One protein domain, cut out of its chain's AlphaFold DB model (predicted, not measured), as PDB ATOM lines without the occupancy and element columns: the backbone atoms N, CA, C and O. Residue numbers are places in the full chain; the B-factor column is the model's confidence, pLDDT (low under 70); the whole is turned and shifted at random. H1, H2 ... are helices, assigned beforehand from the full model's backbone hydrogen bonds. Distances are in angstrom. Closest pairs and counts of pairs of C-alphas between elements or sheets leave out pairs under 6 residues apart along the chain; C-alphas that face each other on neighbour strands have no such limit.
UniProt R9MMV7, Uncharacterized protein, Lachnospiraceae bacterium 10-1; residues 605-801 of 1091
ATOM      1  N   LYS A 605     -60.663  94.509 -32.473       56.25
ATOM      2  CA  LYS A 605     -61.812  93.607 -32.292       56.25
ATOM      3  C   LYS A 605     -61.363  92.156 -32.045       56.25
ATOM      4  O   LYS A 605     -61.564  91.289 -32.890       56.25
ATOM      5  N   ALA A 606     -60.756  91.893 -30.889       52.50
ATOM      6  CA  ALA A 606     -60.683  90.550 -30.327       52.50
ATOM      7  C   ALA A 606     -62.115  90.070 -30.052       52.50
ATOM      8  O   ALA A 606     -62.929  90.833 -29.522       52.50
ATOM      9  N   GLU A 607     -62.433  88.834 -30.435       53.62
ATOM     10  CA  GLU A 607     -63.817  88.338 -30.471       53.62
ATOM     11  C   GLU A 607     -64.501  88.383 -29.092       53.62
ATOM     12  O   GLU A 607     -65.685  88.694 -29.007       53.62
ATOM     13  N   GLU A 608     -63.734  88.202 -28.012       55.72
ATOM     14  CA  GLU A 608     -64.214  88.222 -26.623       55.72
ATOM     15  C   GLU A 608     -64.684  89.607 -26.132       55.72
ATOM     16  O   GLU A 608     -65.666  89.699 -25.397       55.72
ATOM     17  N   GLU A 609     -64.015  90.704 -26.515       61.47
ATOM     18  CA  GLU A 609     -64.274  92.050 -25.951       61.47
ATOM     19  C   GLU A 609     -65.054  92.983 -26.885       61.47
ATOM     20  O   GLU A 609     -65.477  94.069 -26.479       61.47
ATOM     21  N   ARG A 610     -65.271  92.559 -28.134       64.12
ATOM     22  CA  ARG A 610     -65.907  93.345 -29.198       64.12
ATOM     23  C   ARG A 610     -67.234  93.998 -28.781       64.12
ATOM     24  O   ARG A 610     -67.462  95.158 -29.114       64.12
ATOM     25  N   HIS A 611     -68.055  93.285 -28.012       68.81
ATOM     26  CA  HIS A 611     -69.368  93.743 -27.549       68.81
ATOM     27  C   HIS A 611     -69.309  95.003 -26.657       68.81
ATOM     28  O   HIS A 611     -70.208  95.839 -26.712       68.81
ATOM     29  N   LEU A 612     -68.241  95.196 -25.868       73.62
ATOM     30  CA  LEU A 612     -68.101  96.349 -24.961       73.62
ATOM     31  C   LEU A 612     -67.978  97.672 -25.731       73.62
ATOM     32  O   LEU A 612     -68.589  98.677 -25.368       73.62
ATOM     33  N   PHE A 613     -67.207  97.646 -26.818       76.44
ATOM     34  CA  PHE A 613     -66.984  98.785 -27.710       76.44
ATOM     35  C   PHE A 613     -68.095  98.956 -28.756       76.44
ATOM     36  O   PHE A 613     -68.080  99.923 -29.512       76.44
ATOM     37  N   GLU A 614     -69.067  98.042 -28.814       75.12
ATOM     38  CA  GLU A 614     -70.266  98.212 -29.635       75.12
ATOM     39  C   GLU A 614     -71.330  99.034 -28.873       75.12
ATOM     40  O   GLU A 614     -71.888  99.950 -29.468       75.12
ATOM     41  N   TYR A 615     -71.498  98.869 -27.547       75.38
ATOM     42  CA  TYR A 615     -72.324  99.774 -26.708       75.38
ATOM     43  C   TYR A 615     -71.768 101.200 -26.580       75.38
ATOM     44  O   TYR A 615     -72.516 102.177 -26.476       75.38
ATOM     45  N   VAL A 616     -70.442 101.334 -26.559       82.31
ATOM     46  CA  VAL A 616     -69.744 102.621 -26.497       82.31
ATOM     47  C   VAL A 616     -68.836 102.699 -27.727       82.31
ATOM     48  O   VAL A 616     -67.687 102.274 -27.644       82.31
ATOM     49  N   PRO A 617     -69.339 103.191 -28.881       78.69
ATOM     50  CA  PRO A 617     -68.612 103.160 -30.156       78.69
ATOM     51  C   PRO A 617     -67.712 104.380 -30.387       78.69
ATOM     52  O   PRO A 617     -66.807 104.338 -31.220       78.69
ATOM     53  N   SER A 618     -67.922 105.486 -29.664       83.88
ATOM     54  CA  SER A 618     -67.147 106.722 -29.815       83.88
ATOM     55  C   SER A 618     -66.543 107.193 -28.492       83.88
ATOM     56  O   SER A 618     -67.127 107.051 -27.417       83.88
ATOM     57  N   TYR A 619     -65.361 107.810 -28.573       84.56
ATOM     58  CA  TYR A 619     -64.677 108.326 -27.387       84.56
ATOM     59  C   TYR A 619     -65.500 109.409 -26.671       84.56
ATOM     60  O   TYR A 619     -65.481 109.494 -25.451       84.56
ATOM     61  N   ASN A 620     -66.301 110.179 -27.410       81.81
ATOM     62  CA  ASN A 620     -67.156 111.224 -26.846       81.81
ATOM     63  C   ASN A 620     -68.325 110.615 -26.043       81.81
ATOM     64  O   ASN A 620     -68.743 111.185 -25.035       81.81
ATOM     65  N   LYS A 621     -68.799 109.420 -26.428       83.12
ATOM     66  CA  LYS A 621     -69.724 108.612 -25.621       83.12
ATOM     67  C   LYS A 621     -69.054 108.067 -24.358       83.12
ATOM     68  O   LYS A 621     -69.615 108.212 -23.276       83.12
ATOM     69  N   PHE A 622     -67.823 107.561 -24.454       86.19
ATOM     70  CA  PHE A 622     -67.045 107.159 -23.274       86.19
ATOM     71  C   PHE A 622     -66.834 108.325 -22.285       86.19
ATOM     72  O   PHE A 622     -67.156 108.194 -21.105       86.19
ATOM     73  N   LEU A 623     -66.400 109.498 -22.768       82.69
ATOM     74  CA  LEU A 623     -66.292 110.720 -21.958       82.69
ATOM     75  C   LEU A 623     -67.639 111.140 -21.349       82.69
ATOM     76  O   LEU A 623     -67.672 111.622 -20.222       82.69
ATOM     77  N   THR A 624     -68.754 110.952 -22.062       78.56
ATOM     78  CA  THR A 624     -70.091 111.295 -21.552       78.56
ATOM     79  C   THR A 624     -70.489 110.422 -20.360       78.56
ATOM     80  O   THR A 624     -70.989 110.968 -19.379       78.56
ATOM     81  N   LEU A 625     -70.201 109.114 -20.383       78.69
ATOM     82  CA  LEU A 625     -70.426 108.237 -19.223       78.69
ATOM     83  C   LEU A 625     -69.578 108.672 -18.015       78.69
ATOM     84  O   LEU A 625     -70.112 108.831 -16.920       78.69
ATOM     85  N   LEU A 626     -68.283 108.957 -18.214       78.69
ATOM     86  CA  LEU A 626     -67.413 109.462 -17.139       78.69
ATOM     87  C   LEU A 626     -67.874 110.821 -16.581       78.69
ATOM     88  O   LEU A 626     -67.676 111.105 -15.398       78.69
ATOM     89  N   ALA A 627     -68.440 111.683 -17.432       68.75
ATOM     90  CA  ALA A 627     -68.859 113.032 -17.062       68.75
ATOM     91  C   ALA A 627     -70.140 113.048 -16.218       68.75
ATOM     92  O   ALA A 627     -70.270 113.930 -15.368       68.75
ATOM     93  N   ILE A 628     -71.049 112.085 -16.422       68.56
ATOM     94  CA  ILE A 628     -72.280 111.923 -15.630       68.56
ATOM     95  C   ILE A 628     -71.922 111.527 -14.194       68.56
ATOM     96  O   ILE A 628     -72.255 112.248 -13.255       68.56
ATOM     97  N   GLY A 629     -71.151 110.453 -14.024       64.56
ATOM     98  CA  GLY A 629     -70.831 109.881 -12.718       64.56
ATOM     99  C   GLY A 629     -71.315 108.437 -12.598       64.56
ATOM    100  O   GLY A 629     -71.652 107.809 -13.598       64.56
ATOM    101  N   ASN A 630     -71.292 107.893 -11.381       63.91
ATOM    102  CA  ASN A 630     -71.341 106.444 -11.158       63.91
ATOM    103  C   ASN A 630     -72.390 105.960 -10.150       63.91
ATOM    104  O   ASN A 630     -72.671 104.758 -10.160       63.91
ATOM    105  N   ASN A 631     -72.989 106.829  -9.326       68.19
ATOM    106  CA  ASN A 631     -74.089 106.418  -8.440       68.19
ATOM    107  C   ASN A 631     -75.448 106.417  -9.170       68.19
ATOM    108  O   ASN A 631     -75.597 107.022 -10.231       68.19
ATOM    109  N   GLU A 632     -76.442 105.716  -8.626       70.94
ATOM    110  CA  GLU A 632     -77.734 105.518  -9.301       70.94
ATOM    111  C   GLU A 632     -78.559 106.817  -9.380       70.94
ATOM    112  O   GLU A 632     -79.203 107.071 -10.395       70.94
ATOM    113  N   LYS A 633     -78.424 107.721  -8.399       64.75
ATOM    114  CA  LYS A 633     -79.024 109.070  -8.406       64.75
ATOM    115  C   LYS A 633     -78.473 109.950  -9.547       64.75
ATOM    116  O   LYS A 633     -79.254 110.595 -10.242       64.75
ATOM    117  N   GLU A 634     -77.161 109.917  -9.817       66.69
ATOM    118  CA  GLU A 634     -76.525 110.559 -10.991       66.69
ATOM    119  C   GLU A 634     -77.061 109.975 -12.317       66.69
ATOM    120  O   GLU A 634     -77.342 110.723 -13.257       66.69
ATOM    121  N   ARG A 635     -77.245 108.646 -12.396       77.25
ATOM    122  CA  ARG A 635     -77.781 107.962 -13.590       77.25
ATOM    123  C   ARG A 635     -79.239 108.335 -13.854       77.25
ATOM    124  O   ARG A 635     -79.550 108.752 -14.968       77.25
ATOM    125  N   LEU A 636     -80.096 108.257 -12.839       73.31
ATOM    126  CA  LEU A 636     -81.510 108.628 -12.906       73.31
ATOM    127  C   LEU A 636     -81.692 110.082 -13.368       73.31
ATOM    128  O   LEU A 636     -82.368 110.336 -14.366       73.31
ATOM    129  N   LEU A 637     -81.003 111.030 -12.720       65.25
ATOM    130  CA  LEU A 637     -81.013 112.447 -13.107       65.25
ATOM    131  C   LEU A 637     -80.597 112.656 -14.573       65.25
ATOM    132  O   LEU A 637     -81.142 113.519 -15.261       65.25
ATOM    133  N   SER A 638     -79.662 111.846 -15.081       72.62
ATOM    134  CA  SER A 638     -79.216 111.923 -16.475       72.62
ATOM    135  C   SER A 638     -80.237 111.415 -17.507       72.62
ATOM    136  O   SER A 638     -80.089 111.763 -18.681       72.62
ATOM    137  N   LEU A 639     -81.234 110.617 -17.097       77.31
ATOM    138  CA  LEU A 639     -82.376 110.208 -17.926       77.31
ATOM    139  C   LEU A 639     -83.523 111.215 -17.798       77.31
ATOM    140  O   LEU A 639     -84.032 111.688 -18.814       77.31
ATOM    141  N   ALA A 640     -83.848 111.635 -16.571       71.00
ATOM    142  CA  ALA A 640     -84.835 112.682 -16.301       71.00
ATOM    143  C   ALA A 640     -84.526 113.979 -17.079       71.00
ATOM    144  O   ALA A 640     -85.423 114.590 -17.652       71.00
ATOM    145  N   ALA A 641     -83.252 114.363 -17.215       66.00
ATOM    146  CA  ALA A 641     -82.844 115.512 -18.030       66.00
ATOM    147  C   ALA A 641     -83.208 115.398 -19.533       66.00
ATOM    148  O   ALA A 641     -83.465 116.420 -20.175       66.00
ATOM    149  N   GLU A 642     -83.249 114.181 -20.087       78.94
ATOM    150  CA  GLU A 642     -83.616 113.908 -21.490       78.94
ATOM    151  C   GLU A 642     -85.144 113.813 -21.662       78.94
ATOM    152  O   GLU A 642     -85.695 114.304 -22.648       78.94
ATOM    153  N   ILE A 643     -85.857 113.291 -20.657       76.50
ATOM    154  CA  ILE A 643     -87.330 113.345 -20.578       76.50
ATOM    155  C   ILE A 643     -87.797 114.808 -20.498       76.50
ATOM    156  O   ILE A 643     -88.663 115.244 -21.259       76.50
ATOM    157  N   TYR A 644     -87.144 115.617 -19.659       67.75
ATOM    158  CA  TYR A 644     -87.405 117.052 -19.533       67.75
ATOM    159  C   TYR A 644     -87.071 117.845 -20.812       67.75
ATOM    160  O   TYR A 644     -87.631 118.915 -21.059       67.75
ATOM    161  N   LEU A 645     -86.172 117.345 -21.672       69.00
ATOM    162  CA  LEU A 645     -85.938 117.923 -23.001       69.00
ATOM    163  C   LEU A 645     -87.186 117.829 -23.886       69.00
ATOM    164  O   LEU A 645     -87.548 118.838 -24.493       69.00
ATOM    165  N   PHE A 646     -87.877 116.686 -23.885       79.25
ATOM    166  CA  PHE A 646     -89.164 116.520 -24.563       79.25
ATOM    167  C   PHE A 646     -90.289 117.327 -23.890       79.25
ATOM    168  O   PHE A 646     -90.976 118.092 -24.572       79.25
ATOM    169  N   LEU A 647     -90.434 117.245 -22.560       70.00
ATOM    170  CA  LEU A 647     -91.480 117.963 -21.812       70.00
ATOM    171  C   LEU A 647     -91.435 119.485 -22.057       70.00
ATOM    172  O   LEU A 647     -92.478 120.124 -22.221       70.00
ATOM    173  N   SER A 648     -90.224 120.049 -22.174       63.84
ATOM    174  CA  SER A 648     -89.992 121.477 -22.445       63.84
ATOM    175  C   SER A 648     -90.421 121.970 -23.841       63.84
ATOM    176  O   SER A 648     -90.309 123.162 -24.130       63.84
ATOM    177  N   VAL A 649     -90.933 121.100 -24.724       75.75
ATOM    178  CA  VAL A 649     -91.463 121.505 -26.035       75.75
ATOM    179  C   VAL A 649     -92.924 121.963 -25.920       75.75
ATOM    180  O   VAL A 649     -93.822 121.201 -25.556       75.75
ATOM    181  N   GLN A 650     -93.185 123.221 -26.284       74.75
ATOM    182  CA  GLN A 650     -94.544 123.764 -26.419       74.75
ATOM    183  C   GLN A 650     -95.225 123.237 -27.689       74.75
ATOM    184  O   GLN A 650     -94.833 123.620 -28.801       74.75
ATOM    185  N   ILE A 651     -96.256 122.408 -27.502       74.81
ATOM    186  CA  ILE A 651     -97.057 121.784 -28.571       74.81
ATOM    187  C   ILE A 651     -98.530 122.220 -28.562       74.81
ATOM    188  O   ILE A 651     -99.241 121.965 -29.532       74.81
ATOM    189  N   GLU A 652     -98.999 122.886 -27.502       73.44
ATOM    190  CA  GLU A 652    -100.382 123.370 -27.423       73.44
ATOM    191  C   GLU A 652    -100.713 124.368 -28.551       73.44
ATOM    192  O   GLU A 652     -99.899 125.218 -28.920       73.44
ATOM    193  N   GLY A 653    -101.917 124.257 -29.123       67.06
ATOM    194  CA  GLY A 653    -102.383 125.123 -30.215       67.06
ATOM    195  C   GLY A 653    -101.669 124.927 -31.563       67.06
ATOM    196  O   GLY A 653    -101.859 125.738 -32.471       67.06
ATOM    197  N   LEU A 654    -100.846 123.885 -31.717       77.06
ATOM    198  CA  LEU A 654    -100.134 123.578 -32.958       77.06
ATOM    199  C   LEU A 654    -100.717 122.357 -33.677       77.06
ATOM    200  O   LEU A 654    -101.137 121.387 -33.054       77.06
ATOM    201  N   THR A 655    -100.667 122.391 -35.009       84.31
ATOM    202  CA  THR A 655    -100.923 121.223 -35.864       84.31
ATOM    203  C   THR A 655     -99.884 120.132 -35.611       84.31
ATOM    204  O   THR A 655     -98.725 120.439 -35.309       84.31
ATOM    205  N   ALA A 656    -100.256 118.863 -35.795       83.19
ATOM    206  CA  ALA A 656     -99.387 117.714 -35.528       83.19
ATOM    207  C   ALA A 656     -98.035 117.849 -36.246       83.19
ATOM    208  O   ALA A 656     -96.975 117.698 -35.632       83.19
ATOM    209  N   LYS A 657     -98.054 118.271 -37.519       86.56
ATOM    210  CA  LYS A 657     -96.841 118.536 -38.308       86.56
ATOM    211  C   LYS A 657     -95.918 119.594 -37.680       86.56
ATOM    212  O   LYS A 657     -94.698 119.453 -37.748       86.56
ATOM    213  N   ARG A 658     -96.464 120.655 -37.071       83.81
ATOM    214  CA  ARG A 658     -95.671 121.705 -36.398       83.81
ATOM    215  C   ARG A 658     -95.104 121.224 -35.064       83.81
ATOM    216  O   ARG A 658     -93.952 121.532 -34.765       83.81
ATOM    217  N   SER A 659     -95.880 120.458 -34.301       84.81
ATOM    218  CA  SER A 659     -95.431 119.848 -33.045       84.81
ATOM    219  C   SER A 659     -94.282 118.869 -33.284       84.81
ATOM    220  O   SER A 659     -93.224 119.012 -32.675       84.81
ATOM    221  N   LEU A 660     -94.427 117.957 -34.251       86.56
ATOM    222  CA  LEU A 660     -93.376 117.009 -34.638       86.56
ATOM    223  C   LEU A 660     -92.092 117.713 -35.105       86.56
ATOM    224  O   LEU A 660     -91.010 117.339 -34.662       86.56
ATOM    225  N   LEU A 661     -92.190 118.770 -35.925       83.62
ATOM    226  CA  LEU A 661     -91.014 119.547 -36.343       83.62
ATOM    227  C   LEU A 661     -90.273 120.184 -35.153       83.62
ATOM    228  O   LEU A 661     -89.048 120.122 -35.120       83.62
ATOM    229  N   LYS A 662     -90.983 120.729 -34.152       82.69
ATOM    230  CA  LYS A 662     -90.345 121.243 -32.922       82.69
ATOM    231  C   LYS A 662     -89.680 120.141 -32.088       82.69
ATOM    232  O   LYS A 662     -88.632 120.384 -31.494       82.69
ATOM    233  N   ILE A 663     -90.297 118.959 -32.000       83.50
ATOM    234  CA  ILE A 663     -89.769 117.829 -31.216       83.50
ATOM    235  C   ILE A 663     -88.533 117.227 -31.895       83.50
ATOM    236  O   ILE A 663     -87.579 116.859 -31.212       83.50
ATOM    237  N   ARG A 664     -88.506 117.177 -33.234       83.38
ATOM    238  CA  ARG A 664     -87.358 116.700 -34.020       83.38
ATOM    239  C   ARG A 664     -86.074 117.440 -33.642       83.38
ATOM    240  O   ARG A 664     -85.049 116.806 -33.426       83.38
ATOM    241  N   ASP A 665     -86.156 118.751 -33.430       74.88
ATOM    242  CA  ASP A 665     -85.025 119.592 -33.019       74.88
ATOM    243  C   ASP A 665     -84.535 119.305 -31.572       74.88
ATOM    244  O   ASP A 665     -83.688 120.029 -31.042       74.88
ATOM    245  N   LYS A 666     -85.084 118.285 -30.895       76.75
ATOM    246  CA  LYS A 666     -84.691 117.758 -29.572       76.75
ATOM    247  C   LYS A 666     -84.474 116.232 -29.577       76.75
ATOM    248  O   LYS A 666     -84.132 115.671 -28.537       76.75
ATOM    249  N   PHE A 667     -84.651 115.560 -30.719       81.38
ATOM    250  CA  PHE A 667     -84.691 114.096 -30.822       81.38
ATOM    251  C   PHE A 667     -83.364 113.411 -30.451       81.38
ATOM    252  O   PHE A 667     -83.377 112.342 -29.841       81.38
ATOM    253  N   ASP A 668     -82.230 114.068 -30.711       72.25
ATOM    254  CA  ASP A 668     -80.901 113.593 -30.304       72.25
ATOM    255  C   ASP A 668     -80.771 113.423 -28.778       72.25
ATOM    256  O   ASP A 668     -80.073 112.521 -28.319       72.25
ATOM    257  N   GLY A 669     -81.477 114.238 -27.981       70.06
ATOM    258  CA  GLY A 669     -81.532 114.093 -26.521       70.06
ATOM    259  C   GLY A 669     -82.298 112.838 -26.093       70.06
ATOM    260  O   GLY A 669     -81.834 112.065 -25.257       70.06
ATOM    261  N   ILE A 670     -83.424 112.557 -26.753       80.12
ATOM    262  CA  ILE A 670     -84.215 111.337 -26.518       80.12
ATOM    263  C   ILE A 670     -83.370 110.095 -26.863       80.12
ATOM    264  O   ILE A 670     -83.279 109.161 -26.065       80.12
ATOM    265  N   CYS A 671     -82.658 110.118 -27.997       80.81
ATOM    266  CA  CYS A 671     -81.734 109.050 -28.399       80.81
ATOM    267  C   CYS A 671     -80.523 108.911 -27.453       80.81
ATOM    268  O   CYS A 671     -80.126 107.793 -27.119       80.81
ATOM    269  N   SER A 672     -79.974 110.027 -26.962       79.94
ATOM    270  CA  SER A 672     -78.952 110.062 -25.904       79.94
ATOM    271  C   SER A 672     -79.456 109.390 -24.619       79.94
ATOM    272  O   SER A 672     -78.740 108.581 -24.029       79.94
ATOM    273  N   GLY A 673     -80.707 109.649 -24.226       81.38
ATOM    274  CA  GLY A 673     -81.385 108.996 -23.106       81.38
ATOM    275  C   GLY A 673     -81.486 107.475 -23.255       81.38
ATOM    276  O   GLY A 673     -81.079 106.746 -22.351       81.38
ATOM    277  N   ILE A 674     -81.933 106.988 -24.417       86.25
ATOM    278  CA  ILE A 674     -81.982 105.546 -24.734       86.25
ATOM    279  C   ILE A 674     -80.591 104.917 -24.617       86.25
ATOM    280  O   ILE A 674     -80.410 103.905 -23.939       86.25
ATOM    281  N   TRP A 675     -79.583 105.530 -25.241       86.75
ATOM    282  CA  TRP A 675     -78.218 105.013 -25.208       86.75
ATOM    283  C   TRP A 675     -77.631 104.980 -23.781       86.75
ATOM    284  O   TRP A 675     -76.975 104.000 -23.420       86.75
ATOM    285  N   LYS A 676     -77.901 105.995 -22.944       85.31
ATOM    286  CA  LYS A 676     -77.533 105.992 -21.514       85.31
ATOM    287  C   LYS A 676     -78.190 104.837 -20.763       85.31
ATOM    288  O   LYS A 676     -77.488 104.102 -20.078       85.31
ATOM    289  N   TYR A 677     -79.505 104.658 -20.911       88.56
ATOM    290  CA  TYR A 677     -80.258 103.585 -20.254       88.56
ATOM    291  C   TYR A 677     -79.672 102.205 -20.579       88.56
ATOM    292  O   TYR A 677     -79.346 101.437 -19.674       88.56
ATOM    293  N   VAL A 678     -79.409 101.933 -21.859       85.62
ATOM    294  CA  VAL A 678     -78.785 100.675 -22.299       85.62
ATOM    295  C   VAL A 678     -77.360 100.513 -21.739       85.62
ATOM    296  O   VAL A 678     -76.962  99.405 -21.374       85.62
ATOM    297  N   CYS A 679     -76.598 101.602 -21.579       84.44
ATOM    298  CA  CYS A 679     -75.308 101.564 -20.881       84.44
ATOM    299  C   CYS A 679     -75.439 101.284 -19.373       84.44
ATOM    300  O   CYS A 679     -74.543 100.662 -18.806       84.44
ATOM    301  N   TYR A 680     -76.525 101.713 -18.723       85.00
ATOM    302  CA  TYR A 680     -76.784 101.451 -17.300       85.00
ATOM    303  C   TYR A 680     -77.271 100.022 -17.044       85.00
ATOM    304  O   TYR A 680     -76.895  99.441 -16.029       85.00
ATOM    305  N   LYS A 681     -78.017  99.433 -17.989       80.94
ATOM    306  CA  LYS A 681     -78.392  98.009 -17.981       80.94
ATOM    307  C   LYS A 681     -77.199  97.055 -18.119       80.94
ATOM    308  O   LYS A 681     -77.275  95.918 -17.659       80.94
ATOM    309  N   ASN A 682     -76.094  97.480 -18.739       77.88
ATOM    310  CA  ASN A 682     -74.882  96.662 -18.833       77.88
ATOM    311  C   ASN A 682     -74.049  96.793 -17.550       77.88
ATOM    312  O   ASN A 682     -73.141  97.617 -17.430       77.88
ATOM    313  N   ASP A 683     -74.380  95.949 -16.578       66.31
ATOM    314  CA  ASP A 683     -73.778  95.950 -15.251       66.31
ATOM    315  C   ASP A 683     -72.239  95.890 -15.320       66.31
ATOM    316  O   ASP A 683     -71.668  95.088 -16.064       66.31
ATOM    317  N   SER A 684     -71.537  96.743 -14.567       72.94
ATOM    318  CA  SER A 684     -70.071  96.954 -14.622       72.94
ATOM    319  C   SER A 684     -69.466  97.398 -15.980       72.94
ATOM    320  O   SER A 684     -68.249  97.325 -16.140       72.94
ATOM    321  N   LEU A 685     -70.237  97.906 -16.959       82.88
ATOM    322  CA  LEU A 685     -69.723  98.333 -18.286       82.88
ATOM    323  C   LEU A 685     -68.483  99.246 -18.224       82.88
ATOM    324  O   LEU A 685     -67.504  98.989 -18.923       82.88
ATOM    325  N   LEU A 686     -68.486 100.282 -17.377       81.31
ATOM    326  CA  LEU A 686     -67.322 101.166 -17.221       81.31
ATOM    327  C   LEU A 686     -66.101 100.433 -16.647       81.31
ATOM    328  O   LEU A 686     -64.991 100.639 -17.133       81.31
ATOM    329  N   GLU A 687     -66.286  99.546 -15.667       82.75
ATOM    330  CA  GLU A 687     -65.205  98.723 -15.110       82.75
ATOM    331  C   GLU A 687     -64.647  97.758 -16.168       82.75
ATOM    332  O   GLU A 687     -63.434  97.694 -16.355       82.75
ATOM    333  N   LYS A 688     -65.518  97.071 -16.920       84.31
ATOM    334  CA  LYS A 688     -65.153  96.200 -18.050       84.31
ATOM    335  C   LYS A 688     -64.347  96.964 -19.109       84.31
ATOM    336  O   LYS A 688     -63.311  96.469 -19.554       84.31
ATOM    337  N   LEU A 689     -64.761  98.184 -19.463       85.00
ATOM    338  CA  LEU A 689     -64.037  99.063 -20.391       85.00
ATOM    339  C   LEU A 689     -62.666  99.482 -19.836       85.00
ATOM    340  O   LEU A 689     -61.663  99.335 -20.534       85.00
ATOM    341  N   PHE A 690     -62.580  99.943 -18.582       87.12
ATOM    342  CA  PHE A 690     -61.296 100.253 -17.935       87.12
ATOM    343  C   PHE A 690     -60.377  99.020 -17.859       87.12
ATOM    344  O   PHE A 690     -59.179  99.128 -18.125       87.12
ATOM    345  N   ARG A 691     -60.930  97.836 -17.573       84.56
ATOM    346  CA  ARG A 691     -60.202  96.562 -17.483       84.56
ATOM    347  C   ARG A 691     -59.676  96.104 -18.843       84.56
ATOM    348  O   ARG A 691     -58.497  95.763 -18.918       84.56
ATOM    349  N   SER A 692     -60.479  96.181 -19.907       83.44
ATOM    350  CA  SER A 692     -60.031  95.954 -21.291       83.44
ATOM    351  C   SER A 692     -58.914  96.932 -21.674       83.44
ATOM    352  O   SER A 692     -57.811  96.517 -22.026       83.44
ATOM    353  N   MET A 693     -59.135  98.238 -21.492       86.69
ATOM    354  CA  MET A 693     -58.138  99.267 -21.804       86.69
ATOM    355  C   MET A 693     -56.828  99.100 -21.014       86.69
ATOM    356  O   MET A 693     -55.750  99.345 -21.561       86.69
ATOM    357  N   SER A 694     -56.889  98.631 -19.762       85.88
ATOM    358  CA  SER A 694     -55.702  98.394 -18.929       85.88
ATOM    359  C   SER A 694     -54.791  97.263 -19.428       85.88
ATOM    360  O   SER A 694     -53.594  97.279 -19.130       85.88
ATOM    361  N   LYS A 695     -55.307  96.340 -20.261       83.31
ATOM    362  CA  LYS A 695     -54.491  95.341 -20.979       83.31
ATOM    363  C   LYS A 695     -53.495  96.003 -21.941       83.31
ATOM    364  O   LYS A 695     -52.429  95.447 -22.182       83.31
ATOM    365  N   TYR A 696     -53.830  97.184 -22.469       82.88
ATOM    366  CA  TYR A 696     -53.000  97.927 -23.424       82.88
ATOM    367  C   TYR A 696     -52.078  98.953 -22.749       82.88
ATOM    368  O   TYR A 696     -50.965  99.169 -23.226       82.88
ATOM    369  N   ASN A 697     -52.493  99.557 -21.630       83.06
ATOM    370  CA  ASN A 697     -51.612 100.371 -20.787       83.06
ATOM    371  C   ASN A 697     -52.043 100.320 -19.312       83.06
ATOM    372  O   ASN A 697     -53.144 100.743 -18.963       83.06
ATOM    373  N   LYS A 698     -51.138  99.890 -18.424       80.00
ATOM    374  CA  LYS A 698     -51.386  99.805 -16.974       80.00
ATOM    375  C   LYS A 698     -51.738 101.155 -16.334       80.00
ATOM    376  O   LYS A 698     -52.443 101.168 -15.330       80.00
ATOM    377  N   ASN A 699     -51.330 102.278 -16.928       79.06
ATOM    378  CA  ASN A 699     -51.658 103.617 -16.427       79.06
ATOM    379  C   ASN A 699     -53.174 103.901 -16.444       79.06
ATOM    380  O   ASN A 699     -53.647 104.671 -15.618       79.06
ATOM    381  N   VAL A 700     -53.958 103.204 -17.279       82.25
ATOM    382  CA  VAL A 700     -55.435 103.260 -17.261       82.25
ATOM    383  C   VAL A 700     -56.011 102.903 -15.884       82.25
ATOM    384  O   VAL A 700     -57.037 103.455 -15.488       82.25
ATOM    385  N   VAL A 701     -55.346 102.023 -15.122       76.56
ATOM    386  CA  VAL A 701     -55.781 101.650 -13.765       76.56
ATOM    387  C   VAL A 701     -55.748 102.864 -12.834       76.56
ATOM    388  O   VAL A 701     -56.704 103.070 -12.089       76.56
ATOM    389  N   ARG A 702     -54.714 103.716 -12.929       73.75
ATOM    390  CA  ARG A 702     -54.600 104.964 -12.152       73.75
ATOM    391  C   ARG A 702     -55.813 105.857 -12.393       73.75
ATOM    392  O   ARG A 702     -56.484 106.240 -11.443       73.75
ATOM    393  N   SER A 703     -56.122 106.119 -13.662       72.62
ATOM    394  CA  SER A 703     -57.251 106.966 -14.041       72.62
ATOM    395  C   SER A 703     -58.593 106.347 -13.629       72.62
ATOM    396  O   SER A 703     -59.496 107.072 -13.234       72.62
ATOM    397  N   SER A 704     -58.725 105.013 -13.651       72.50
ATOM    398  CA  SER A 704     -59.962 104.326 -13.247       72.50
ATOM    399  C   SER A 704     -60.307 104.488 -11.758       72.50
ATOM    400  O   SER A 704     -61.490 104.541 -11.418       72.50
ATOM    401  N   ILE A 705     -59.309 104.641 -10.875       68.06
ATOM    402  CA  ILE A 705     -59.517 104.801  -9.423       68.06
ATOM    403  C   ILE A 705     -60.326 106.068  -9.122       68.06
ATOM    404  O   ILE A 705     -61.228 106.026  -8.288       68.06
ATOM    405  N   ASP A 706     -60.089 107.166  -9.843       63.91
ATOM    406  CA  ASP A 706     -60.810 108.431  -9.641       63.91
ATOM    407  C   ASP A 706     -62.316 108.338  -9.969       63.91
ATOM    408  O   ASP A 706     -63.077 109.236  -9.596       63.91
ATOM    409  N   TYR A 707     -62.765 107.265 -10.635       67.44
ATOM    410  CA  TYR A 707     -64.165 107.033 -11.011       67.44
ATOM    411  C   TYR A 707     -64.784 105.826 -10.290       67.44
ATOM    412  O   TYR A 707     -65.901 105.935  -9.786       67.44
ATOM    413  N   LEU A 708     -64.086 104.689 -10.213       63.62
ATOM    414  CA  LEU A 708     -64.630 103.413  -9.715       63.62
ATOM    415  C   LEU A 708     -64.610 103.261  -8.178       63.62
ATOM    416  O   LEU A 708     -65.147 102.290  -7.659       63.62
ATOM    417  N   SER A 709     -63.984 104.181  -7.436       47.06
ATOM    418  CA  SER A 709     -63.647 103.998  -6.009       47.06
ATOM    419  C   SER A 709     -64.761 104.266  -4.987       47.06
ATOM    420  O   SER A 709     -64.540 104.042  -3.796       47.06
ATOM    421  N   LYS A 710     -65.947 104.734  -5.395       51.91
ATOM    422  CA  LYS A 710     -67.081 104.927  -4.473       51.91
ATOM    423  C   LYS A 710     -68.007 103.715  -4.474       51.91
ATOM    424  O   LYS A 710     -68.364 103.209  -5.535       51.91
ATOM    425  N   SER A 711     -68.463 103.318  -3.285       42.62
ATOM    426  CA  SER A 711     -69.613 102.426  -3.134       42.62
ATOM    427  C   SER A 711     -70.814 103.028  -3.864       42.62
ATOM    428  O   SER A 711     -71.248 104.135  -3.538       42.62
ATOM    429  N   VAL A 712     -71.325 102.308  -4.861       50.81
ATOM    430  CA  VAL A 712     -72.590 102.652  -5.512       50.81
ATOM    431  C   VAL A 712     -73.690 102.482  -4.470       50.81
ATOM    432  O   VAL A 712     -73.836 101.396  -3.912       50.81
ATOM    433  N   ASP A 713     -74.424 103.558  -4.202       52.09
ATOM    434  CA  ASP A 713     -75.730 103.475  -3.558       52.09
ATOM    435  C   ASP A 713     -76.632 102.648  -4.481       52.09
ATOM    436  O   ASP A 713     -76.879 103.072  -5.612       52.09
ATOM    437  N   ARG A 714     -76.966 101.430  -4.034       53.91
ATOM    438  CA  ARG A 714     -77.703 100.401  -4.777       53.91
ATOM    439  C   ARG A 714     -79.102 100.294  -4.201       53.91
ATOM    440  O   ARG A 714     -79.346  99.468  -3.319       53.91
ATOM    441  N   ASN A 715     -80.000 101.141  -4.677       57.88
ATOM    442  CA  ASN A 715     -81.370 101.193  -4.192       57.88
ATOM    443  C   ASN A 715     -82.289 100.566  -5.253       57.88
ATOM    444  O   ASN A 715     -82.468 101.173  -6.311       57.88
ATOM    445  N   PRO A 716     -82.899  99.388  -4.997       60.22
ATOM    446  CA  PRO A 716     -83.757  98.707  -5.970       60.22
ATOM    447  C   PRO A 716     -84.838  99.617  -6.559       60.22
ATOM    448  O   PRO A 716     -85.049  99.621  -7.767       60.22
ATOM    449  N   ASN A 717     -85.423 100.492  -5.736       57.00
ATOM    450  CA  ASN A 717     -86.470 101.414  -6.163       57.00
ATOM    451  C   ASN A 717     -85.949 102.479  -7.155       57.00
ATOM    452  O   ASN A 717     -86.723 102.982  -7.967       57.00
ATOM    453  N   ILE A 718     -84.658 102.845  -7.098       64.12
ATOM    454  CA  ILE A 718     -84.021 103.735  -8.087       64.12
ATOM    455  C   ILE A 718     -83.733 102.962  -9.380       64.12
ATOM    456  O   ILE A 718     -83.896 103.524 -10.458       64.12
ATOM    457  N   ILE A 719     -83.342 101.687  -9.294       70.56
ATOM    458  CA  ILE A 719     -83.094 100.827 -10.463       70.56
ATOM    459  C   ILE A 719     -84.397 100.605 -11.249       70.56
ATOM    460  O   ILE A 719     -84.441 100.911 -12.439       70.56
ATOM    461  N   ASP A 720     -85.476 100.194 -10.577       68.12
ATOM    462  CA  ASP A 720     -86.803  99.988 -11.185       68.12
ATOM    463  C   ASP A 720     -87.348 101.266 -11.855       68.12
ATOM    464  O   ASP A 720     -88.097 101.219 -12.830       68.12
ATOM    465  N   TYR A 721     -86.963 102.437 -11.347       73.81
ATOM    466  CA  TYR A 721     -87.393 103.732 -11.868       73.81
ATOM    467  C   TYR A 721     -86.449 104.294 -12.960       73.81
ATOM    468  O   TYR A 721     -86.908 104.952 -13.894       73.81
ATOM    469  N   ILE A 722     -85.152 103.950 -12.939       78.94
ATOM    470  CA  ILE A 722     -84.249 104.095 -14.099       78.94
ATOM    471  C   ILE A 722     -84.796 103.301 -15.293       78.94
ATOM    472  O   ILE A 722     -84.758 103.801 -16.420       78.94
ATOM    473  N   ASP A 723     -85.326 102.104 -15.039       80.69
ATOM    474  CA  ASP A 723     -85.954 101.255 -16.050       80.69
ATOM    475  C   ASP A 723     -87.216 101.894 -16.635       80.69
ATOM    476  O   ASP A 723     -87.341 101.996 -17.852       80.69
ATOM    477  N   GLU A 724     -88.111 102.409 -15.789       78.50
ATOM    478  CA  GLU A 724     -89.324 103.115 -16.221       78.50
ATOM    479  C   GLU A 724     -89.004 104.349 -17.090       78.50
ATOM    480  O   GLU A 724     -89.568 104.519 -18.174       78.50
ATOM    481  N   CYS A 725     -88.034 105.177 -16.677       79.81
ATOM    482  CA  CYS A 725     -87.539 106.290 -17.492       79.81
ATOM    483  C   CYS A 725     -86.934 105.821 -18.827       79.81
ATOM    484  O   CYS A 725     -87.081 106.497 -19.849       79.81
ATOM    485  N   GLY A 726     -86.240 104.685 -18.824       84.56
ATOM    486  CA  GLY A 726     -85.613 104.093 -20.000       84.56
ATOM    487  C   GLY A 726     -86.618 103.565 -21.025       84.56
ATOM    488  O   GLY A 726     -86.562 103.936 -22.200       84.56
ATOM    489  N   ASP A 727     -87.570 102.748 -20.579       83.19
ATOM    490  CA  ASP A 727     -88.630 102.172 -21.411       83.19
ATOM    491  C   ASP A 727     -89.588 103.252 -21.950       83.19
ATOM    492  O   ASP A 727     -90.031 103.160 -23.103       83.19
ATOM    493  N   PHE A 728     -89.826 104.330 -21.189       86.44
ATOM    494  CA  PHE A 728     -90.500 105.534 -21.683       86.44
ATOM    495  C   PHE A 728     -89.740 106.182 -22.849       86.44
ATOM    496  O   PHE A 728     -90.320 106.417 -23.910       86.44
ATOM    497  N   LEU A 729     -88.436 106.445 -22.693       87.19
ATOM    498  CA  LEU A 729     -87.613 107.081 -23.731       87.19
ATOM    499  C   LEU A 729     -87.574 106.245 -25.023       87.19
ATOM    500  O   LEU A 729     -87.699 106.802 -26.117       87.19
ATOM    501  N   ILE A 730     -87.468 104.916 -24.899       86.19
ATOM    502  CA  ILE A 730     -87.553 103.966 -26.021       86.19
ATOM    503  C   ILE A 730     -88.917 104.073 -26.720       86.19
ATOM    504  O   ILE A 730     -88.980 104.246 -27.943       86.19
ATOM    505  N   SER A 731     -90.005 104.013 -25.947       83.88
ATOM    506  CA  SER A 731     -91.376 104.084 -26.462       83.88
ATOM    507  C   SER A 731     -91.637 105.407 -27.184       83.88
ATOM    508  O   SER A 731     -92.130 105.410 -28.317       83.88
ATOM    509  N   LEU A 732     -91.238 106.528 -26.580       86.69
ATOM    510  CA  LEU A 732     -91.347 107.871 -27.142       86.69
ATOM    511  C   LEU A 732     -90.607 107.987 -28.483       86.69
ATOM    512  O   LEU A 732     -91.187 108.459 -29.463       86.69
ATOM    513  N   ALA A 733     -89.355 107.525 -28.571       86.25
ATOM    514  CA  ALA A 733     -88.579 107.623 -29.808       86.25
ATOM    515  C   ALA A 733     -89.157 106.775 -30.952       86.25
ATOM    516  O   ALA A 733     -89.182 107.228 -32.100       86.25
ATOM    517  N   TYR A 734     -89.649 105.566 -30.653       85.38
ATOM    518  CA  TYR A 734     -90.339 104.732 -31.640       85.38
ATOM    519  C   TYR A 734     -91.605 105.436 -32.159       85.38
ATOM    520  O   TYR A 734     -91.810 105.546 -33.371       85.38
ATOM    521  N   ASN A 735     -92.426 105.974 -31.251       84.56
ATOM    522  CA  ASN A 735     -93.665 106.663 -31.612       84.56
ATOM    523  C   ASN A 735     -93.397 107.909 -32.466       84.56
ATOM    524  O   ASN A 735     -94.034 108.081 -33.501       84.56
ATOM    525  N   LEU A 736     -92.420 108.742 -32.094       87.25
ATOM    526  CA  LEU A 736     -92.056 109.940 -32.858       87.25
ATOM    527  C   LEU A 736     -91.587 109.615 -34.284       87.25
ATOM    528  O   LEU A 736     -92.006 110.298 -35.218       87.25
ATOM    529  N   ASN A 737     -90.801 108.547 -34.477       84.50
ATOM    530  CA  ASN A 737     -90.451 108.065 -35.818       84.50
ATOM    531  C   ASN A 737     -91.715 107.728 -36.639       84.50
ATOM    532  O   ASN A 737     -91.870 108.235 -37.750       84.50
ATOM    533  N   LYS A 738     -92.655 106.950 -36.079       83.19
ATOM    534  CA  LYS A 738     -93.893 106.543 -36.778       83.19
ATOM    535  C   LYS A 738     -94.864 107.693 -37.050       83.19
ATOM    536  O   LYS A 738     -95.447 107.762 -38.129       83.19
ATOM    537  N   MET A 739     -94.991 108.646 -36.131       87.12
ATOM    538  CA  MET A 739     -95.750 109.883 -36.357       87.12
ATOM    539  C   MET A 739     -95.075 110.776 -37.416       87.12
ATOM    540  O   MET A 739     -95.751 111.484 -38.164       87.12
ATOM    541  N   GLY A 740     -93.741 110.729 -37.512       84.69
ATOM    542  CA  GLY A 740     -92.956 111.421 -38.533       84.69
ATOM    543  C   GLY A 740     -93.186 110.894 -39.951       84.69
ATOM    544  O   GLY A 740     -93.326 111.704 -40.872       84.69
ATOM    545  N   GLU A 741     -93.302 109.571 -40.123       84.88
ATOM    546  CA  GLU A 741     -93.571 108.915 -41.417       84.88
ATOM    547  C   GLU A 741     -94.797 109.525 -42.128       84.88
ATOM    548  O   GLU A 741     -94.712 109.857 -43.311       84.88
ATOM    549  N   VAL A 742     -95.887 109.800 -41.394       85.50
ATOM    550  CA  VAL A 742     -97.139 110.401 -41.914       85.50
ATOM    551  C   VAL A 742     -96.916 111.735 -42.631       85.50
ATOM    552  O   VAL A 742     -97.500 111.995 -43.681       85.50
ATOM    553  N   TYR A 743     -96.061 112.598 -42.077       85.94
ATOM    554  CA  TYR A 743     -95.800 113.933 -42.624       85.94
ATOM    555  C   TYR A 743     -94.510 114.019 -43.451       85.94
ATOM    556  O   TYR A 743     -94.130 115.131 -43.850       85.94
ATOM    557  N   ASN A 744     -93.862 112.874 -43.702       84.12
ATOM    558  CA  ASN A 744     -92.518 112.740 -44.269       84.12
ATOM    559  C   ASN A 744     -91.461 113.554 -43.487       84.12
ATOM    560  O   ASN A 744     -90.577 114.188 -44.063       84.12
ATOM    561  N   ILE A 745     -91.589 113.578 -42.154       83.88
ATOM    562  CA  ILE A 745     -90.598 114.141 -41.231       83.88
ATOM    563  C   ILE A 745     -89.669 113.005 -40.814       83.88
ATOM    564  O   ILE A 745     -90.058 112.123 -40.050       83.88
ATOM    565  N   LYS A 746     -88.418 113.050 -41.273       80.25
ATOM    566  CA  LYS A 746     -87.373 112.167 -40.754       80.25
ATOM    567  C   LYS A 746     -86.940 112.655 -39.373       80.25
ATOM    568  O   LYS A 746     -86.494 113.792 -39.228       80.25
ATOM    569  N   PHE A 747     -87.097 111.788 -38.377       73.88
ATOM    570  CA  PHE A 747     -86.517 111.949 -37.043       73.88
ATOM    571  C   PHE A 747     -85.153 111.247 -36.972       73.88
ATOM    572  O   PHE A 747     -84.166 111.862 -36.583       73.88
ATOM    573  N   ALA A 748     -85.063 110.002 -37.450       60.78
ATOM    574  CA  ALA A 748     -83.791 109.321 -37.674       60.78
ATOM    575  C   ALA A 748     -83.195 109.652 -39.061       60.78
ATOM    576  O   ALA A 748     -83.642 109.123 -40.078       60.78
ATOM    577  N   GLU A 749     -82.146 110.483 -39.103       50.00
ATOM    578  CA  GLU A 749     -81.262 110.603 -40.284       50.00
ATOM    579  C   GLU A 749     -79.967 109.776 -40.147       50.00
ATOM    580  O   GLU A 749     -79.379 109.376 -41.151       50.00
ATOM    581  N   THR A 750     -79.562 109.417 -38.921       48.75
ATOM    582  CA  THR A 750     -78.516 108.411 -38.656       48.75
ATOM    583  C   THR A 750     -78.930 107.462 -37.532       48.75
ATOM    584  O   THR A 750     -79.049 107.869 -36.382       48.75
ATOM    585  N   HIS A 751     -79.100 106.176 -37.851       46.12
ATOM    586  CA  HIS A 751     -79.682 105.159 -36.959       46.12
ATOM    587  C   HIS A 751     -78.832 104.743 -35.737       46.12
ATOM    588  O   HIS A 751     -79.281 103.901 -34.964       46.12
ATOM    589  N   SER A 752     -77.619 105.282 -35.543       53.41
ATOM    590  CA  SER A 752     -76.604 104.697 -34.639       53.41
ATOM    591  C   SER A 752     -77.067 104.471 -33.203       53.41
ATOM    592  O   SER A 752     -76.546 103.572 -32.549       53.41
ATOM    593  N   ASP A 753     -78.005 105.289 -32.727       58.00
ATOM    594  CA  ASP A 753     -78.414 105.341 -31.325       58.00
ATOM    595  C   ASP A 753     -79.786 104.707 -31.067       58.00
ATOM    596  O   ASP A 753     -80.021 104.164 -29.991       58.00
ATOM    597  N   PHE A 754     -80.643 104.655 -32.089       60.97
ATOM    598  CA  PHE A 754     -81.862 103.842 -32.076       60.97
ATOM    599  C   PHE A 754     -81.525 102.338 -32.139       60.97
ATOM    600  O   PHE A 754     -82.231 101.513 -31.569       60.97
ATOM    601  N   ASN A 755     -80.382 101.986 -32.741       63.38
ATOM    602  CA  ASN A 755     -79.859 100.616 -32.816       63.38
ATOM    603  C   ASN A 755     -79.480  99.986 -31.454       63.38
ATOM    604  O   ASN A 755     -79.161  98.800 -31.426       63.38
ATOM    605  N   TYR A 756     -79.481 100.735 -30.340       68.62
ATOM    606  CA  TYR A 756     -79.271 100.163 -28.998       68.62
ATOM    607  C   TYR A 756     -80.545  99.592 -28.369       68.62
ATOM    608  O   TYR A 756     -80.448  98.887 -27.366       68.62
ATOM    609  N   ILE A 757     -81.723  99.875 -28.936       71.50
ATOM    610  CA  ILE A 757     -82.975  99.268 -28.481       71.50
ATOM    611  C   ILE A 757     -82.904  97.759 -28.780       71.50
ATOM    612  O   ILE A 757     -82.647  97.393 -29.932       71.50
ATOM    613  N   PRO A 758     -83.130  96.868 -27.794       69.50
ATOM    614  CA  PRO A 758     -83.146  95.430 -28.037       69.50
ATOM    615  C   PRO A 758     -84.153  95.063 -29.143       69.50
ATOM    616  O   PRO A 758     -85.284  95.554 -29.097       69.50
ATOM    617  N   PRO A 759     -83.809  94.179 -30.104       69.31
ATOM    618  CA  PRO A 759     -84.729  93.782 -31.174       69.31
ATOM    619  C   PRO A 759     -86.067  93.243 -30.656       69.31
ATOM    620  O   PRO A 759     -87.108  93.500 -31.249       69.31
ATOM    621  N   GLU A 760     -86.048  92.560 -29.511       70.38
ATOM    622  CA  GLU A 760     -87.231  92.089 -28.780       70.38
ATOM    623  C   GLU A 760     -88.178  93.239 -28.400       70.38
ATOM    624  O   GLU A 760     -89.384  93.134 -28.608       70.38
ATOM    625  N   LYS A 761     -87.638  94.372 -27.934       71.88
ATOM    626  CA  LYS A 761     -88.416  95.556 -27.544       71.88
ATOM    627  C   LYS A 761     -88.919  96.352 -28.752       71.88
ATOM    628  O   LYS A 761     -89.976  96.971 -28.674       71.88
ATOM    629  N   LEU A 762     -88.213  96.301 -29.885       70.88
ATOM    630  CA  LEU A 762     -88.733  96.812 -31.160       70.88
ATOM    631  C   LEU A 762     -89.896  95.947 -31.668       70.88
ATOM    632  O   LEU A 762     -90.957  96.490 -31.960       70.88
ATOM    633  N   MET A 763     -89.741  94.619 -31.685       68.75
ATOM    634  CA  MET A 763     -90.803  93.684 -32.086       68.75
ATOM    635  C   MET A 763     -92.028  93.748 -31.158       68.75
ATOM    636  O   MET A 763     -93.157  93.636 -31.637       68.75
ATOM    637  N   GLU A 764     -91.829  93.989 -29.855       71.38
ATOM    638  CA  GLU A 764     -92.900  94.345 -28.916       71.38
ATOM    639  C   GLU A 764     -93.683  95.550 -29.462       71.38
ATOM    640  O   GLU A 764     -94.838  95.393 -29.865       71.38
ATOM    641  N   LEU A 765     -93.027  96.717 -29.555       70.81
ATOM    642  CA  LEU A 765     -93.618  98.007 -29.936       70.81
ATOM    643  C   LEU A 765     -94.264  98.011 -31.329       70.81
ATOM    644  O   LEU A 765     -95.311  98.645 -31.498       70.81
ATOM    645  N   GLU A 766     -93.676  97.306 -32.299       70.00
ATOM    646  CA  GLU A 766     -94.232  97.085 -33.639       70.00
ATOM    647  C   GLU A 766     -95.544  96.295 -33.577       70.00
ATOM    648  O   GLU A 766     -96.529  96.688 -34.201       70.00
ATOM    649  N   SER A 767     -95.600  95.222 -32.778       62.59
ATOM    650  CA  SER A 767     -96.748  94.304 -32.750       62.59
ATOM    651  C   SER A 767     -98.035  94.883 -32.145       62.59
ATOM    652  O   SER A 767     -99.091  94.251 -32.244       62.59
ATOM    653  N   ILE A 768     -97.970  96.075 -31.540       59.44
ATOM    654  CA  ILE A 768     -99.141  96.810 -31.034       59.44
ATOM    655  C   ILE A 768     -99.659  97.844 -32.051       59.44
ATOM    656  O   ILE A 768    -100.849  98.162 -32.033       59.44
ATOM    657  N   ASP A 769     -98.826  98.334 -32.977       56.75
ATOM    658  CA  ASP A 769     -99.113  99.501 -33.839       56.75
ATOM    659  C   ASP A 769    -100.027  99.189 -35.047       56.75
ATOM    660  O   ASP A 769     -99.788  99.587 -36.186       56.75
ATOM    661  N   ASN A 770    -101.108  98.450 -34.800       50.25
ATOM    662  CA  ASN A 770    -101.999  97.855 -35.801       50.25
ATOM    663  C   ASN A 770    -102.994  98.847 -36.443       50.25
ATOM    664  O   ASN A 770    -104.083  98.461 -36.870       50.25
ATOM    665  N   GLY A 771    -102.659 100.136 -36.499       56.78
ATOM    666  CA  GLY A 771    -103.498 101.157 -37.118       56.78
ATOM    667  C   GLY A 771    -102.746 102.466 -37.307       56.78
ATOM    668  O   GLY A 771    -102.070 102.927 -36.391       56.78
ATOM    669  N   GLY A 772    -102.889 103.078 -38.484       61.78
ATOM    670  CA  GLY A 772    -102.160 104.289 -38.869       61.78
ATOM    671  C   GLY A 772    -102.376 105.494 -37.945       61.78
ATOM    672  O   GLY A 772    -103.224 105.492 -37.049       61.78
ATOM    673  N   PHE A 773    -101.579 106.532 -38.168       72.94
ATOM    674  CA  PHE A 773    -101.631 107.792 -37.434       72.94
ATOM    675  C   PHE A 773    -102.311 108.878 -38.283       72.94
ATOM    676  O   PHE A 773    -101.803 109.252 -39.337       72.94
ATOM    677  N   ASP A 774    -103.451 109.383 -37.814       80.69
ATOM    678  CA  ASP A 774    -104.088 110.617 -38.296       80.69
ATOM    679  C   ASP A 774    -103.685 111.831 -37.427       80.69
ATOM    680  O   ASP A 774    -103.022 111.683 -36.399       80.69
ATOM    681  N   GLU A 775    -104.057 113.047 -37.843       77.25
ATOM    682  CA  GLU A 775    -103.660 114.289 -37.155       77.25
ATOM    683  C   GLU A 775    -104.172 114.352 -35.700       77.25
ATOM    684  O   GLU A 775    -103.417 114.747 -34.810       77.25
ATOM    685  N   GLU A 776    -105.405 113.911 -35.425       76.75
ATOM    686  CA  GLU A 776    -105.977 113.931 -34.069       76.75
ATOM    687  C   GLU A 776    -105.306 112.895 -33.162       76.75
ATOM    688  O   GLU A 776    -104.942 113.207 -32.023       76.75
ATOM    689  N   LYS A 777    -105.066 111.681 -33.672       78.81
ATOM    690  CA  LYS A 777    -104.331 110.621 -32.971       78.81
ATOM    691  C   LYS A 777    -102.891 111.044 -32.663       78.81
ATOM    692  O   LYS A 777    -102.414 110.765 -31.566       78.81
ATOM    693  N   ILE A 778    -102.210 111.750 -33.573       80.31
ATOM    694  CA  ILE A 778    -100.863 112.287 -33.309       80.31
ATOM    695  C   ILE A 778    -100.909 113.359 -32.215       80.31
ATOM    696  O   ILE A 778    -100.122 113.278 -31.273       80.31
ATOM    697  N   VAL A 779    -101.814 114.344 -32.294       77.12
ATOM    698  CA  VAL A 779    -101.919 115.386 -31.252       77.12
ATOM    699  C   VAL A 779    -102.230 114.762 -29.891       77.12
ATOM    700  O   VAL A 779    -101.545 115.081 -28.918       77.12
ATOM    701  N   ARG A 780    -103.195 113.834 -29.826       73.25
ATOM    702  CA  ARG A 780    -103.567 113.162 -28.576       73.25
ATOM    703  C   ARG A 780    -102.401 112.364 -27.998       73.25
ATOM    704  O   ARG A 780    -102.093 112.543 -26.829       73.25
ATOM    705  N   SER A 781    -101.701 111.557 -28.793       76.81
ATOM    706  CA  SER A 781    -100.594 110.763 -28.250       76.81
ATOM    707  C   SER A 781     -99.347 111.584 -27.917       76.81
ATOM    708  O   SER A 781     -98.640 111.245 -26.974       76.81
ATOM    709  N   LEU A 782     -99.117 112.732 -28.565       78.81
ATOM    710  CA  LEU A 782     -98.120 113.702 -28.092       78.81
ATOM    711  C   LEU A 782     -98.506 114.350 -26.747       78.81
ATOM    712  O   LEU A 782     -97.618 114.672 -25.959       78.81
ATOM    713  N   GLN A 783     -99.801 114.528 -26.465       69.94
ATOM    714  CA  GLN A 783    -100.288 114.969 -25.150       69.94
ATOM    715  C   GLN A 783    -100.178 113.850 -24.103       69.94
ATOM    716  O   GLN A 783     -99.678 114.106 -23.011       69.94
ATOM    717  N   GLU A 784    -100.562 112.614 -24.447       68.06
ATOM    718  CA  GLU A 784    -100.423 111.421 -23.595       68.06
ATOM    719  C   GLU A 784     -98.951 111.240 -23.161       68.06
ATOM    720  O   GLU A 784     -98.677 111.182 -21.961       68.06
ATOM    721  N   PHE A 785     -97.986 111.316 -24.093       75.94
ATOM    722  CA  PHE A 785     -96.555 111.279 -23.755       75.94
ATOM    723  C   PHE A 785     -96.075 112.477 -22.923       75.94
ATOM    724  O   PHE A 785     -95.145 112.319 -22.135       75.94
ATOM    725  N   LYS A 786     -96.654 113.682 -23.065       68.44
ATOM    726  CA  LYS A 786     -96.286 114.826 -22.203       68.44
ATOM    727  C   LYS A 786     -96.808 114.670 -20.773       68.44
ATOM    728  O   LYS A 786     -96.125 115.114 -19.857       68.44
ATOM    729  N   LEU A 787     -97.967 114.040 -20.578       57.19
ATOM    730  CA  LEU A 787     -98.484 113.710 -19.245       57.19
ATOM    731  C   LEU A 787     -97.629 112.627 -18.575       57.19
ATOM    732  O   LEU A 787     -97.249 112.779 -17.420       57.19
ATOM    733  N   GLU A 788     -97.262 111.582 -19.318       55.53
ATOM    734  CA  GLU A 788     -96.367 110.517 -18.846       55.53
ATOM    735  C   GLU A 788     -94.956 111.052 -18.534       55.53
ATOM    736  O   GLU A 788     -94.412 110.776 -17.468       55.53
ATOM    737  N   ALA A 789     -94.402 111.920 -19.392       61.31
ATOM    738  CA  ALA A 789     -93.159 112.637 -19.109       61.31
ATOM    739  C   ALA A 789     -93.258 113.511 -17.848       61.31
ATOM    740  O   ALA A 789     -92.299 113.562 -17.087       61.31
ATOM    741  N   GLY A 790     -94.392 114.189 -17.624       47.12
ATOM    742  CA  GLY A 790     -94.657 114.956 -16.404       47.12
ATOM    743  C   GLY A 790     -94.610 114.068 -15.163       47.12
ATOM    744  O   GLY A 790     -93.738 114.255 -14.323       47.12
ATOM    745  N   ALA A 791     -95.434 113.018 -15.124       48.94
ATOM    746  CA  ALA A 791     -95.495 112.081 -14.000       48.94
ATOM    747  C   ALA A 791     -94.141 111.408 -13.692       48.94
ATOM    748  O   ALA A 791     -93.807 111.178 -12.529       48.94
ATOM    749  N   LEU A 792     -93.329 111.124 -14.717       50.97
ATOM    750  CA  LEU A 792     -91.961 110.634 -14.530       50.97
ATOM    751  C   LEU A 792     -91.041 111.696 -13.922       50.97
ATOM    752  O   LEU A 792     -90.208 111.350 -13.093       50.97
ATOM    753  N   ILE A 793     -91.168 112.969 -14.296       53.66
ATOM    754  CA  ILE A 793     -90.409 114.080 -13.703       53.66
ATOM    755  C   ILE A 793     -90.845 114.314 -12.244       53.66
ATOM    756  O   ILE A 793     -89.983 114.311 -11.362       53.66
ATOM    757  N   ASP A 794     -92.152 114.348 -11.964       48.53
ATOM    758  CA  ASP A 794     -92.724 114.458 -10.612       48.53
ATOM    759  C   ASP A 794     -92.225 113.327  -9.687       48.53
ATOM    760  O   ASP A 794     -91.838 113.548  -8.534       48.53
ATOM    761  N   LYS A 795     -92.166 112.090 -10.207       54.03
ATOM    762  CA  LYS A 795     -91.633 110.926  -9.484       54.03
ATOM    763  C   LYS A 795     -90.154 111.101  -9.124       54.03
ATOM    764  O   LYS A 795     -89.753 110.711  -8.026       54.03
ATOM    765  N   CYS A 796     -89.352 111.743  -9.977       53.75
ATOM    766  CA  CYS A 796     -87.945 112.030  -9.684       53.75
ATOM    767  C   CYS A 796     -87.814 112.889  -8.425       53.75
ATOM    768  O   CYS A 796     -87.043 112.571  -7.523       53.75
ATOM    769  N   ASP A 797     -88.640 113.924  -8.309       47.94
ATOM    770  CA  ASP A 797     -88.622 114.856  -7.183       47.94
ATOM    771  C   ASP A 797     -89.075 114.266  -5.850       47.94
ATOM    772  O   ASP A 797     -88.732 114.789  -4.784       47.94
ATOM    773  N   ILE A 798     -89.844 113.181  -5.888       47.38
ATOM    774  CA  ILE A 798     -90.129 112.367  -4.707       47.38
ATOM    775  C   ILE A 798     -88.866 111.577  -4.338       47.38
ATOM    776  O   ILE A 798     -88.389 111.682  -3.211       47.38
ATOM    777  N   PHE A 799     -88.260 110.875  -5.300       50.09
ATOM    778  CA  PHE A 799     -87.059 110.049  -5.108       50.09
ATOM    779  C   PHE A 799     -85.782 110.817  -4.718       50.09
ATOM    780  O   PHE A 799     -84.881 110.250  -4.095       50.09
ATOM    781  N   LEU A 800     -85.661 112.100  -5.068       46.81
ATOM    782  CA  LEU A 800     -84.481 112.909  -4.737       46.81
ATOM    783  C   LEU A 800     -84.390 113.270  -3.242       46.81
ATOM    784  O   LEU A 800     -83.279 113.527  -2.758       46.81
ATOM    785  N   LYS A 801     -85.520 113.243  -2.523       43.66
ATOM    786  CA  LYS A 801     -85.638 113.451  -1.072       43.66
ATOM    787  C   LYS A 801     -85.355 112.119  -0.370       43.66
ATOM    788  O   LYS A 801     -86.149 111.194  -0.472       43.66
TER     789      LYS A 801
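This is residues 605 to 801 of the 1091 residues of an uncharacterized protein of Lachnospiraceae bacterium 10-1 (UniProt R9MMV7). Four helices, H3, H5, H8 and H10, make the core, an up-and-down bundle in which each runs against the one before it in the chain; H5 and H10 are apart from each other, while H3 and H8 each touch both. A looser head of H1, H2 and the helical hairpin H6 and H7 extends beyond one end of the bundle, H4 packs on H8 and H10 at the other, and H9 lies beside H8 after a long loop. The printed part has 197 residues, with ten named helices, H1 to H10 in chain order, and no named strand; the class is all helix, with 137 residues in helices. The whole is compact, with a radius of gyration of the C-alphas of 18.4 A, and spans 58 by 42 by 27 A.

H1, residues 612 to 615, touches H6, residues 685 to 694; their closest C-alphas, of Leu 612 and Leu 689, are 6.7 A apart. H2, residues 619 to 628, and H3, residues 632 to 647, only just touch, with 3 pairs of C-alphas within 8 A, and only at the corner by their link; the closest are those of Ile 628 and Glu 634, at 6.4 A. H3 touches H5, residues 667 to 681, at a shallow tilt of 22 degrees, opposite ways, the closest C-alphas being those of Leu 639 and Gly 673, at 5.4 A. H4, residues 656 to 664, meets H5 only through their link. H6 and H7, residues 699 to 708, form a helical hairpin at a shallow tilt of 17 degrees, closest at the C-alphas of Ser 694 and Val 700, 5.2 A apart. H8, residues 716 to 743, touches H3 with residues 718 to 729 alone, the same way at 26 degrees; the closest C-alphas are those of Leu 636 and Ile 722, at 5.4 A. H8 touches H5 with residues 722 to 733 alone, opposite ways at 34.8 degrees, a shallow tilt only just short of steep; the C-alphas of Tyr 677 and Gly 726 come closest, at 5.4 A. H9, residues 759 to 768, is close to H8 but not clearly touching, with the C-alphas of Ser 731 and Leu 765 closest at 7.4 A. H10, residues 775 to 799, touches H8 at a shallow tilt of 18 degrees, opposite ways, closest at the C-alphas of Met 739 and Ile 778, 6.4 A apart. With residues 786 to 796 alone it touches H3, closest at the C-alphas of Leu 647 and Lys 786, 5.8 A apart. With residues 775 to 779 alone it touches H4, closest at the C-alphas of Ala 656 and Val 779, 5.5 A apart. Every O i to N i+4 pair is within hydrogen-bond range in H2, H4, H5, H6 and H10; the counts are 11 of 12 in H3, 4 of 6 in H7, 22 of 24 in H8 and 5 of 6 in H9, and H1 is too short for such a pair.

H1 begins at C-alpha 612, (-68.101, 96.349, -24.961). From first to last C-alpha H3 measures 22.4 A and H5 21.5 A. H8, the longest helix by residues, runs 41.5 A from C-alpha 716 at (-83.757, 98.707, -5.970) to C-alpha 743 at (-95.800, 113.933, -42.624). H10 runs 36.3 A and ends at C-alpha 799, (-87.059, 110.049, -5.108).

The two C-alphas farthest apart are those of Lys 698 and Glu 776, at 58.9 A. The printed part has no cut, and the link from H8 to H9, residues 744 to 758, is long. The mean pLDDT of the printed part is 72.3; 72 residues are under 70, among them 605 to 611, 705 to 718, 748 to 756 and 786 to 801.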